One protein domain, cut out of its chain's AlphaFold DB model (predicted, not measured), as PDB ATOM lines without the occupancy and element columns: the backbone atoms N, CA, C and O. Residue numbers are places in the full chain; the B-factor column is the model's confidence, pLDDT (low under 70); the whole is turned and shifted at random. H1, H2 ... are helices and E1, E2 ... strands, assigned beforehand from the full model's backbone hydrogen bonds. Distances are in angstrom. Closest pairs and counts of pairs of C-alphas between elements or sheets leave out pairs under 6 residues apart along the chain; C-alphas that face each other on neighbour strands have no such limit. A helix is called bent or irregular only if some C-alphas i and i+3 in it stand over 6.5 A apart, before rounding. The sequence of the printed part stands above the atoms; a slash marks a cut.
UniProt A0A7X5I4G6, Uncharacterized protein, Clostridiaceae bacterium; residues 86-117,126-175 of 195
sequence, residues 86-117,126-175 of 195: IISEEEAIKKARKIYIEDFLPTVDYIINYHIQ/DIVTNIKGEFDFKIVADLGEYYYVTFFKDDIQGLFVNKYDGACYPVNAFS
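This is residues 86 to 117 and 126 to 175 of the 195 residues of an uncharacterized protein of Clostridiaceae bacterium (UniProt A0A7X5I4G6). A long, nearly straight helix, H1, lies with its first arm, H1a, slantwise over one face of a small, strongly twisted sheet of four strands, and its second arm, H1b, runs on past the sheet. There the short helix H2 is near H1b, at the same end of the elongated outline. The printed part has 82 residues, in the order H1, H2, E1, E2, E3, E4; the sheet runs E1 - E2 - E3 - E4, all antiparallel, and the class is mixed, helices and strands. By its radius of gyration of the C-alphas, 13.5 A, the whole is compact, and it spans 44 by 24 by 19 A.

Look first at H1, residues 89 to 115: by its hydrogen bonds it was assigned as one helix, but it is bent, with C-alphas 103 and 106 6.5 A apart. Its arms, H1a, residues 89 to 103, and H1b, residues 106 to 115, stand at a shallow tilt of 21 degrees. Next find the sheet of E1, residues 135 to 142, E2, residues 146 to 152, E3, residues 158 to 162, and E4, residues 168 to 171: a meander, each strand the antiparallel neighbour of the one before, and each step a hairpin. Between E1 and E2, N 136 and O 151 are 2.9 A apart, within hydrogen-bond range; so are N 149 and O 159 of E2 and E3, at 2.9 A, and N 160 and O 169 of E3 and E4, at 2.8 A. H1a is on this sheet at a height over the sheet of 7.4 A, in two layers, a helix on one face of a sheet. It lies over E2 and only just over E3, where 3 of its C-alphas fall, and on the local plane it runs slantwise to E2 at 51 degrees. Its closest C-alphas to E3 are those of Ala 92 and Val 161, 5.9 A. H2, residues 126 to 131, is close to but not clearly touching H1b: their closest C-alphas, Asp 109 and Val 128, are 7.4 A apart. Every O i to N i+4 pair is within hydrogen-bond range in H1b and H2, and 10 of 11 in H1a.

Find C-alpha 89 at (197.990, 305.735, 293.270); from there H1a runs 20.1 A to C-alpha 103, and H1b 13.3 A from C-alpha 106. E1 begins at C-alpha 135, (201.660, 314.901, 279.577), and is 20.1 A long; E2 is 18.4 A and E3 13.0 A. E4 ends at C-alpha 171, (192.434, 322.075, 290.626).

The two C-alphas farthest apart are those of Ile 86 and Gln 117, 45.3 A. Residues 118 to 125 are not printed, and C-alphas 117 and 126 are 15.2 A apart across the cut; the links printed whole are tight. Confidence is under 70 at residues 107 to 117, 126 to 134 and 172 to 175.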
ATOM      1  N   ILE A  86     190.715 302.885 299.188       90.75
ATOM      2  CA  ILE A  86     190.310 301.910 298.154       90.75
ATOM      3  C   ILE A  86     190.839 302.252 296.759       90.75
ATOM      4  O   ILE A  86     190.947 301.364 295.916       90.75
ATOM      5  N   ILE A  87     191.179 303.518 296.510       92.69
ATOM      6  CA  ILE A  87     191.806 303.958 295.265       92.69
ATOM      7  C   ILE A  87     193.318 303.917 295.459       92.69
ATOM      8  O   ILE A  87     193.841 304.551 296.371       92.69
ATOM      9  N   SER A  88     194.020 303.165 294.613       94.00
ATOM     10  CA  SER A  88     195.483 303.174 294.582       94.00
ATOM     11  C   SER A  88     196.009 304.403 293.842       94.00
ATOM     12  O   SER A  88     195.295 305.041 293.067       94.00
ATOM     13  N   GLU A  89     197.291 304.696 294.026       94.75
ATOM     14  CA  GLU A  89     197.990 305.735 293.270       94.75
ATOM     15  C   GLU A  89     197.883 305.539 291.749       94.75
ATOM     16  O   GLU A  89     197.584 306.472 291.003       94.75
ATOM     17  N   GLU A  90     198.060 304.300 291.285       95.19
ATOM     18  CA  GLU A  90     197.949 303.939 289.871       95.19
ATOM     19  C   GLU A  90     196.534 304.189 289.325       95.19
ATOM     20  O   GLU A  90     196.369 304.764 288.247       95.19
ATOM     21  N   GLU A  91     195.499 303.820 290.088       95.31
ATOM     22  CA  GLU A  91     194.107 304.048 289.692       95.31
ATOM     23  C   GLU A  91     193.762 305.544 289.697       95.31
ATOM     24  O   GLU A  91     193.031 306.015 288.822       95.31
ATOM     25  N   ALA A  92     194.330 306.322 290.622       94.44
ATOM     26  CA  ALA A  92     194.179 307.773 290.639       94.44
ATOM     27  C   ALA A  92     194.790 308.430 289.390       94.44
ATOM     28  O   ALA A  92     194.130 309.243 288.738       94.44
ATOM     29  N   ILE A  93     196.006 308.030 289.003       93.81
ATOM     30  CA  ILE A  93     196.664 308.495 287.771       93.81
ATOM     31  C   ILE A  93     195.836 308.119 286.538       93.81
ATOM     32  O   ILE A  93     195.609 308.953 285.657       93.81
ATOM     33  N   LYS A  94     195.327 306.884 286.485       94.44
ATOM     34  CA  LYS A  94     194.481 306.407 285.384       94.44
ATOM     35  C   LYS A  94     193.187 307.215 285.256       94.44
ATOM     36  O   LYS A  94     192.821 307.599 284.144       94.44
ATOM     37  N   LYS A  95     192.517 307.514 286.374       91.81
ATOM     38  CA  LYS A  95     191.315 308.368 286.407       91.81
ATOM     39  C   LYS A  95     191.613 309.789 285.937       91.81
ATOM     40  O   LYS A  95     190.895 310.294 285.078       91.81
ATOM     41  N   ALA A  96     192.680 310.400 286.449       89.06
ATOM     42  CA  ALA A  96     193.109 311.738 286.044       89.06
ATOM     43  C   ALA A  96     193.398 311.803 284.537       89.06
ATOM     44  O   ALA A  96     192.920 312.710 283.853       89.06
ATOM     45  N   ARG A  97     194.104 310.796 284.005       89.38
ATOM     46  CA  ARG A  97     194.380 310.673 282.571       89.38
ATOM     47  C   ARG A  97     193.104 310.574 281.750       89.38
ATOM     48  O   ARG A  97     192.975 311.308 280.777       89.38
ATOM     49  N   LYS A  98     192.174 309.699 282.135       87.88
ATOM     50  CA  LYS A  98     190.898 309.538 281.433       87.88
ATOM     51  C   LYS A  98     190.111 310.851 281.407       87.88
ATOM     52  O   LYS A  98     189.752 311.320 280.335       87.88
ATOM     53  N   ILE A  99     189.911 311.472 282.569       85.19
ATOM     54  CA  ILE A  99     189.134 312.714 282.677       85.19
ATOM     55  C   ILE A  99     189.753 313.816 281.817       85.19
ATOM     56  O   ILE A  99     189.037 314.511 281.102       85.19
ATOM     57  N   TYR A 100     191.077 313.975 281.851       80.06
ATOM     58  CA  TYR A 100     191.721 315.036 281.085       80.06
ATOM     59  C   TYR A 100     191.762 314.728 279.580       80.06
ATOM     60  O   TYR A 100     191.319 315.539 278.772       80.06
ATOM     61  N   ILE A 101     192.275 313.557 279.190       78.69
ATOM     62  CA  ILE A 101     192.549 313.216 277.785       78.69
ATOM     63  C   ILE A 101     191.297 312.772 277.032       78.69
ATOM     64  O   ILE A 101     191.136 313.123 275.866       78.69
ATOM     65  N   GLU A 102     190.448 311.963 277.659       81.50
ATOM     66  CA  GLU A 102     189.312 311.323 276.990       81.50
ATOM     67  C   GLU A 102     188.020 312.118 277.182       81.50
ATOM     68  O   GLU A 102     187.247 312.243 276.237       81.50
ATOM     69  N   ASP A 103     187.795 312.689 278.369       80.31
ATOM     70  CA  ASP A 103     186.533 313.377 278.664       80.31
ATOM     71  C   ASP A 103     186.623 314.892 278.394       80.31
ATOM     72  O   ASP A 103     185.721 315.467 277.787       80.31
ATOM     73  N   PHE A 104     187.710 315.555 278.807       77.19
ATOM     74  CA  PHE A 104     187.853 317.010 278.698       77.19
ATOM     75  C   PHE A 104     188.419 317.468 277.347       77.19
ATOM     76  O   PHE A 104     187.761 318.250 276.655       77.19
ATOM     77  N   LEU A 105     189.608 317.002 276.942       73.19
ATOM     78  CA  LEU A 105     190.284 317.497 275.733       73.19
ATOM     79  C   LEU A 105     189.411 317.456 274.465       73.19
ATOM     80  O   LEU A 105     189.432 318.447 273.735       73.19
ATOM     81  N   PRO A 106     188.599 316.413 274.192       72.19
ATOM     82  CA  PRO A 106     187.745 316.400 273.003       72.19
ATOM     83  C   PRO A 106     186.674 317.495 273.014       72.19
ATOM     84  O   PRO A 106     186.314 318.016 271.960       72.19
ATOM     85  N   THR A 107     186.181 317.885 274.196       68.00
ATOM     86  CA  THR A 107     185.214 318.989 274.313       68.00
ATOM     87  C   THR A 107     185.861 320.328 273.977       68.00
ATOM     88  O   THR A 107     185.236 321.166 273.327       68.00
ATOM     89  N   VAL A 108     187.132 320.509 274.341       67.00
ATOM     90  CA  VAL A 108     187.891 321.715 273.999       67.00
ATOM     91  C   VAL A 108     188.294 321.723 272.534       67.00
ATOM     92  O   VAL A 108     188.149 322.757 271.895       67.00
ATOM     93  N   ASP A 109     188.749 320.599 271.979       61.62
ATOM     94  CA  ASP A 109     189.073 320.484 270.551       61.62
ATOM     95  C   ASP A 109     187.853 320.820 269.683       61.62
ATOM     96  O   ASP A 109     187.955 321.582 268.724       61.62
ATOM     97  N   TYR A 110     186.667 320.359 270.085       58.66
ATOM     98  CA  TYR A 110     185.415 320.767 269.458       58.66
ATOM     99  C   TYR A 110     185.171 322.282 269.565       58.66
ATOM    100  O   TYR A 110     184.848 322.921 268.566       58.66
ATOM    101  N   ILE A 111     185.349 322.889 270.742       58.22
ATOM    102  CA  ILE A 111     185.202 324.345 270.918       58.22
ATOM    103  C   ILE A 111     186.215 325.107 270.046       58.22
ATOM    104  O   ILE A 111     185.827 326.032 269.334       58.22
ATOM    105  N   ILE A 112     187.486 324.703 270.041       59.38
ATOM    106  CA  ILE A 112     188.548 325.334 269.249       59.38
ATOM    107  C   ILE A 112     188.239 325.221 267.755       59.38
ATOM    108  O   ILE A 112     188.249 326.226 267.052       59.38
ATOM    109  N   ASN A 113     187.918 324.023 267.267       56.31
ATOM    110  CA  ASN A 113     187.744 323.782 265.836       56.31
ATOM    111  C   ASN A 113     186.400 324.287 265.288       56.31
ATOM    112  O   ASN A 113     186.325 324.637 264.111       56.31
ATOM    113  N   TYR A 114     185.342 324.329 266.106       46.88
ATOM    114  CA  TYR A 114     183.992 324.681 265.642       46.88
ATOM    115  C   TYR A 114     183.482 326.044 266.119       46.88
ATOM    116  O   TYR A 114     182.630 326.616 265.442       46.88
ATOM    117  N   HIS A 115     183.961 326.574 267.248       45.22
ATOM    118  CA  HIS A 115     183.456 327.833 267.822       45.22
ATOM    119  C   HIS A 115     184.461 328.989 267.731       45.22
ATOM    120  O   HIS A 115     184.041 330.144 267.765       45.22
ATOM    121  N   ILE A 116     185.759 328.717 267.550       49.66
ATOM    122  CA  ILE A 116     186.773 329.748 267.275       49.66
ATOM    123  C   ILE A 116     186.890 329.934 265.756       49.66
ATOM    124  O   ILE A 116     187.894 329.619 265.123       49.66
ATOM    125  N   GLN A 117     185.828 330.458 265.142       44.03
ATOM    126  CA  GLN A 117     185.977 331.209 263.898       44.03
ATOM    127  C   GLN A 117     186.224 332.667 264.287       44.03
ATOM    128  O   GLN A 117     185.380 333.268 264.938       44.03
ATOM    129  N   ASP A 126     198.454 324.534 265.548       46.62
ATOM    130  CA  ASP A 126     199.554 324.832 266.480       46.62
ATOM    131  C   ASP A 126     199.095 324.740 267.938       46.62
ATOM    132  O   ASP A 126     199.861 324.328 268.802       46.62
ATOM    133  N   ILE A 127     197.838 325.078 268.237       46.97
ATOM    134  CA  ILE A 127     197.299 325.029 269.603       46.97
ATOM    135  C   ILE A 127     197.158 323.573 270.056       46.97
ATOM    136  O   ILE A 127     197.692 323.194 271.094       46.97
ATOM    137  N   VAL A 128     196.531 322.721 269.241       47.53
ATOM    138  CA  VAL A 128     196.386 321.285 269.540       47.53
ATOM    139  C   VAL A 128     197.747 320.583 269.610       47.53
ATOM    140  O   VAL A 128     197.926 319.658 270.400       47.53
ATOM    141  N   THR A 129     198.723 321.018 268.809       47.16
ATOM    142  CA  THR A 129     200.079 320.445 268.810       47.16
ATOM    143  C   THR A 129     200.913 320.924 270.006       47.16
ATOM    144  O   THR A 129     201.674 320.130 270.552       47.16
ATOM    145  N   ASN A 130     200.714 322.157 270.488       48.47
ATOM    146  CA  ASN A 130     201.382 322.691 271.684       48.47
ATOM    147  C   ASN A 130     200.728 322.245 273.008       48.47
ATOM    148  O   ASN A 130     201.436 322.047 273.990       48.47
ATOM    149  N   ILE A 131     199.407 322.005 273.045       52.56
ATOM    150  CA  ILE A 131     198.714 321.395 274.206       52.56
ATOM    151  C   ILE A 131     199.188 319.954 274.438       52.56
ATOM    152  O   ILE A 131     199.168 319.461 275.560       52.56
ATOM    153  N   LYS A 132     199.666 319.284 273.383       50.16
ATOM    154  CA  LYS A 132     200.329 317.975 273.466       50.16
ATOM    155  C   LYS A 132     201.771 318.062 273.993       50.16
ATOM    156  O   LYS A 132     202.533 317.114 273.795       50.16
ATOM    157  N   GLY A 133     202.155 319.163 274.648       53.84
ATOM    158  CA  GLY A 133     203.319 319.190 275.534       53.84
ATOM    159  C   GLY A 133     203.272 318.011 276.511       53.84
ATOM    160  O   GLY A 133     202.190 317.541 276.858       53.84
ATOM    161  N   GLU A 134     204.443 317.476 276.867       67.19
ATOM    162  CA  GLU A 134     204.627 316.172 277.522       67.19
ATOM    163  C   GLU A 134     203.695 315.976 278.731       67.19
ATOM    164  O   GLU A 134     204.002 316.390 279.850       67.19
ATOM    165  N   PHE A 135     202.544 315.332 278.503       79.00
ATOM    166  CA  PHE A 135     201.660 314.901 279.577       79.00
ATOM    167  C   PHE A 135     202.444 314.011 280.534       79.00
ATOM    168  O   PHE A 135     203.015 312.996 280.124       79.00
ATOM    169  N   ASP A 136     202.424 314.361 281.810       86.12
ATOM    170  CA  ASP A 136     203.244 313.728 282.834       86.12
ATOM    171  C   ASP A 136     202.403 313.521 284.092       86.12
ATOM    172  O   ASP A 136     202.617 314.138 285.132       86.12
ATOM    173  N   PHE A 137     201.377 312.674 283.955       89.38
ATOM    174  CA  PHE A 137     200.415 312.416 285.020       89.38
ATOM    175  C   PHE A 137     201.102 311.825 286.251       89.38
ATOM    176  O   PHE A 137     201.500 310.657 286.246       89.38
ATOM    177  N   LYS A 138     201.220 312.626 287.314       91.81
ATOM    178  CA  LYS A 138     201.984 312.270 288.514       91.81
ATOM    179  C   LYS A 138     201.291 312.711 289.783       91.81
ATOM    180  O   LYS A 138     200.784 313.826 289.875       91.81
ATOM    181  N   ILE A 139     201.348 311.849 290.794       92.00
ATOM    182  CA  ILE A 139     200.995 312.230 292.159       92.00
ATOM    183  C   ILE A 139     202.109 313.113 292.702       92.00
ATOM    184  O   ILE A 139     203.253 312.681 292.824       92.00
ATOM    185  N   VAL A 140     201.766 314.357 293.022       88.44
ATOM    186  CA  VAL A 140     202.709 315.336 293.584       88.44
ATOM    187  C   VAL A 140     202.492 315.551 295.080       88.44
ATOM    188  O   VAL A 140     203.371 316.087 295.757       88.44
ATOM    189  N   ALA A 141     201.339 315.120 295.601       85.00
ATOM    190  CA  ALA A 141     201.047 315.123 297.025       85.00
ATOM    191  C   ALA A 141     200.024 314.056 297.420       85.00
ATOM    192  O   ALA A 141     199.028 313.828 296.728       85.00
ATOM    193  N   ASP A 142     200.246 313.491 298.603       86.88
ATOM    194  CA  ASP A 142     199.234 312.808 299.394       86.88
ATOM    195  C   ASP A 142     198.658 313.817 300.403       86.88
ATOM    196  O   ASP A 142     199.363 314.301 301.289       86.88
ATOM    197  N   LEU A 143     197.378 314.156 300.244       83.75
ATOM    198  CA  LEU A 143     196.667 315.149 301.054       83.75
ATOM    199  C   LEU A 143     195.698 314.481 302.039       83.75
ATOM    200  O   LEU A 143     194.656 315.038 302.380       83.75
ATOM    201  N   GLY A 144     196.001 313.255 302.459       80.62
ATOM    202  CA  GLY A 144     195.141 312.457 303.321       80.62
ATOM    203  C   GLY A 144     193.956 311.859 302.577       80.62
ATOM    204  O   GLY A 144     194.059 310.728 302.108       80.62
ATOM    205  N   GLU A 145     192.866 312.612 302.439       84.25
ATOM    206  CA  GLU A 145     191.659 312.165 301.725       84.25
ATOM    207  C   GLU A 145     191.864 312.117 300.203       84.25
ATOM    208  O   GLU A 145     191.249 311.308 299.510       84.25
ATOM    209  N   TYR A 146     192.771 312.942 299.677       88.81
ATOM    210  CA  TYR A 146     192.974 313.101 298.241       88.81
ATOM    211  C   TYR A 146     194.398 312.746 297.821       88.81
ATOM    212  O   TYR A 146     195.366 313.091 298.500       88.81
ATOM    213  N   TYR A 147     194.535 312.113 296.659       91.38
ATOM    214  CA  TYR A 147     195.750 312.239 295.860       91.38
ATOM    215  C   TYR A 147     195.652 313.498 295.012       91.38
ATOM    216  O   TYR A 147     194.633 313.724 294.359       91.38
ATOM    217  N   TYR A 148     196.712 314.300 294.987       90.19
ATOM    218  CA  TYR A 148     196.828 315.390 294.031       90.19
ATOM    219  C   TYR A 148     197.655 314.937 292.829       90.19
ATOM    220  O   TYR A 148     198.863 314.714 292.948       90.19
ATOM    221  N   VAL A 149     196.985 314.781 291.684       90.56
ATOM    222  CA  VAL A 149     197.575 314.332 290.419       90.56
ATOM    223  C   VAL A 149     197.709 315.523 289.473       90.56
ATOM    224  O   VAL A 149     196.700 316.115 289.105       90.56
ATOM    225  N   THR A 150     198.927 315.865 289.061       87.50
ATOM    226  CA  THR A 150     199.181 316.895 288.034       87.50
ATOM    227  C   THR A 150     199.072 316.305 286.635       87.50
ATOM    228  O   THR A 150     199.227 315.096 286.469       87.50
ATOM    229  N   PHE A 151     198.760 317.128 285.632       83.50
ATOM    230  CA  PHE A 151     198.620 316.680 284.236       83.50
ATOM    231  C   PHE A 151     199.888 316.890 283.407       83.50
ATOM    232  O   PHE A 151     200.182 316.096 282.509       83.50
ATOM    233  N   PHE A 152     200.630 317.954 283.707       79.00
ATOM    234  CA  PHE A 152     201.794 318.398 282.952       79.00
ATOM    235  C   PHE A 152     203.028 318.440 283.838       79.00
ATOM    236  O   PHE A 152     202.950 318.668 285.047       79.00
ATOM    237  N   LYS A 153     204.180 318.268 283.202       75.50
ATOM    238  CA  LYS A 153     205.470 318.447 283.849       75.50
ATOM    239  C   LYS A 153     205.635 319.902 284.305       75.50
ATOM    240  O   LYS A 153     205.398 320.820 283.529       75.50
ATOM    241  N   ASP A 154     206.067 320.086 285.551       71.75
ATOM    242  CA  ASP A 154     206.355 321.390 286.169       71.75
ATOM    243  C   ASP A 154     205.154 322.368 286.255       71.75
ATOM    244  O   ASP A 154     205.352 323.571 286.429       71.75
ATOM    245  N   ASP A 155     203.912 321.865 286.196       72.44
ATOM    246  CA  ASP A 155     202.680 322.666 286.293       72.44
ATOM    247  C   ASP A 155     201.837 322.310 287.537       72.44
ATOM    248  O   ASP A 155     201.937 321.230 288.122       72.44
ATOM    249  N   ILE A 156     200.973 323.241 287.938       73.94
ATOM    250  CA  ILE A 156     200.036 323.153 289.065       73.94
ATOM    251  C   ILE A 156     198.603 322.819 288.627       73.94
ATOM    252  O   ILE A 156     197.664 322.943 289.417       73.94
ATOM    253  N   GLN A 157     198.406 322.474 287.358       77.94
ATOM    254  CA  GLN A 157     197.123 322.022 286.829       77.94
ATOM    255  C   GLN A 157     196.964 320.530 287.086       77.94
ATOM    256  O   GLN A 157     197.847 319.724 286.766       77.94
ATOM    257  N   GLY A 158     195.830 320.150 287.662       81.19
ATOM    258  CA  GLY A 158     195.640 318.774 288.077       81.19
ATOM    259  C   GLY A 158     194.260 318.469 288.627       81.19
ATOM    260  O   GLY A 158     193.287 319.204 288.440       81.19
ATOM    261  N   LEU A 159     194.191 317.347 289.327       86.75
ATOM    262  CA  LEU A 159     192.977 316.784 289.879       86.75
ATOM    263  C   LEU A 159     193.228 316.330 291.316       86.75
ATOM    264  O   LEU A 159     194.220 315.650 291.593       86.75
ATOM    265  N   PHE A 160     192.299 316.634 292.213       87.94
ATOM    266  CA  PHE A 160     192.174 315.891 293.457       87.94
ATOM    267  C   PHE A 160     191.353 314.633 293.197       87.94
ATOM    268  O   PHE A 160     190.194 314.719 292.794       87.94
ATOM    269  N   VAL A 161     191.954 313.472 293.437       88.12
ATOM    270  CA  VAL A 161     191.278 312.175 293.391       88.12
ATOM    271  C   VAL A 161     191.026 311.728 294.822       88.12
ATOM    272  O   VAL A 161     191.975 311.469 295.561       88.12
ATOM    273  N   ASN A 162     189.759 311.641 295.215       89.00
ATOM    274  CA  ASN A 162     189.362 311.139 296.523       89.00
ATOM    275  C   ASN A 162     189.706 309.646 296.633       89.00
ATOM    276  O   ASN A 162     189.388 308.847 295.746       89.00
ATOM    277  N   LYS A 163     190.371 309.264 297.719       90.12
ATOM    278  CA  LYS A 163     190.886 307.907 297.929       90.12
ATOM    279  C   LYS A 163     189.834 306.882 298.339       90.12
ATOM    280  O   LYS A 163     190.102 305.676 298.275       90.12
ATOM    281  N   TYR A 164     188.674 307.351 298.784       87.19
ATOM    282  CA  TYR A 164     187.636 306.540 299.414       87.19
ATOM    283  C   TYR A 164     186.455 306.259 298.489       87.19
ATOM    284  O   TYR A 164     185.814 305.223 298.636       87.19
ATOM    285  N   ASP A 165     186.187 307.128 297.514       87.19
ATOM    286  CA  ASP A 165     185.121 306.928 296.520       87.19
ATOM    287  C   ASP A 165     185.587 307.119 295.063       87.19
ATOM    288  O   ASP A 165     184.884 306.743 294.120       87.19
ATOM    289  N   GLY A 166     186.794 307.650 294.847       85.25
ATOM    290  CA  GLY A 166     187.319 307.941 293.516       85.25
ATOM    291  C   GLY A 166     186.684 309.153 292.837       85.25
ATOM    292  O   GLY A 166     186.854 309.290 291.618       85.25
ATOM    293  N   ALA A 167     185.963 310.002 293.578       85.75
ATOM    294  CA  ALA A 167     185.479 311.291 293.108       85.75
ATOM    295  C   ALA A 167     186.655 312.198 292.728       85.75
ATOM    296  O   ALA A 167     187.740 312.137 293.307       85.75
ATOM    297  N   CYS A 168     186.446 313.018 291.705       84.12
ATOM    298  CA  CYS A 168     187.504 313.754 291.032       84.12
ATOM    299  C   CYS A 168     187.144 315.239 290.981       84.12
ATOM    300  O   CYS A 168     186.095 315.596 290.446       84.12
ATOM    301  N   TYR A 169     188.018 316.095 291.508       81.06
ATOM    302  CA  TYR A 169     187.788 317.535 291.597       81.06
ATOM    303  C   TYR A 169     188.912 318.292 290.878       81.06
ATOM    304  O   TYR A 169     190.081 318.091 291.214       81.06
ATOM    305  N   PRO A 170     188.604 319.147 289.889       73.56
ATOM    306  CA  PRO A 170     189.625 319.911 289.181       73.56
ATOM    307  C   PRO A 170     190.290 320.949 290.083       73.56
ATOM    308  O   PRO A 170     189.627 321.641 290.856       73.56
ATOM    309  N   VAL A 171     191.603 321.090 289.925       70.19
ATOM    310  CA  VAL A 171     192.434 322.075 290.626       70.19
ATOM    311  C   VAL A 171     193.027 323.010 289.592       70.19
ATOM    312  O   VAL A 171     193.604 322.542 288.615       70.19
ATOM    313  N   ASN A 172     192.875 324.320 289.813       63.59
ATOM    314  CA  ASN A 172     193.221 325.351 288.832       63.59
ATOM    315  C   ASN A 172     192.557 325.046 287.482       63.59
ATOM    316  O   ASN A 172     193.253 324.737 286.523       63.59
ATOM    317  N   ALA A 173     191.208 325.060 287.509       53.88
ATOM    318  CA  ALA A 173     190.232 324.785 286.442       53.88
ATOM    319  C   ALA A 173     190.836 324.489 285.068       53.88
ATOM    320  O   ALA A 173     191.565 325.326 284.563       53.88
ATOM    321  N   PHE A 174     190.447 323.363 284.450       56.34
ATOM    322  CA  PHE A 174     190.897 322.911 283.130       56.34
ATOM    323  C   PHE A 174     190.947 324.056 282.098       56.34
ATOM    324  O   PHE A 174     189.969 324.360 281.416       56.34
ATOM    325  N   SER A 175     192.081 324.742 282.025       48.78
ATOM    326  CA  SER A 175     192.209 326.015 281.333       48.78
ATOM    327  C   SER A 175     193.240 325.815 280.252       48.78
ATOM    328  O   SER A 175     194.440 325.841 280.499       48.78
TER     329      SER A 175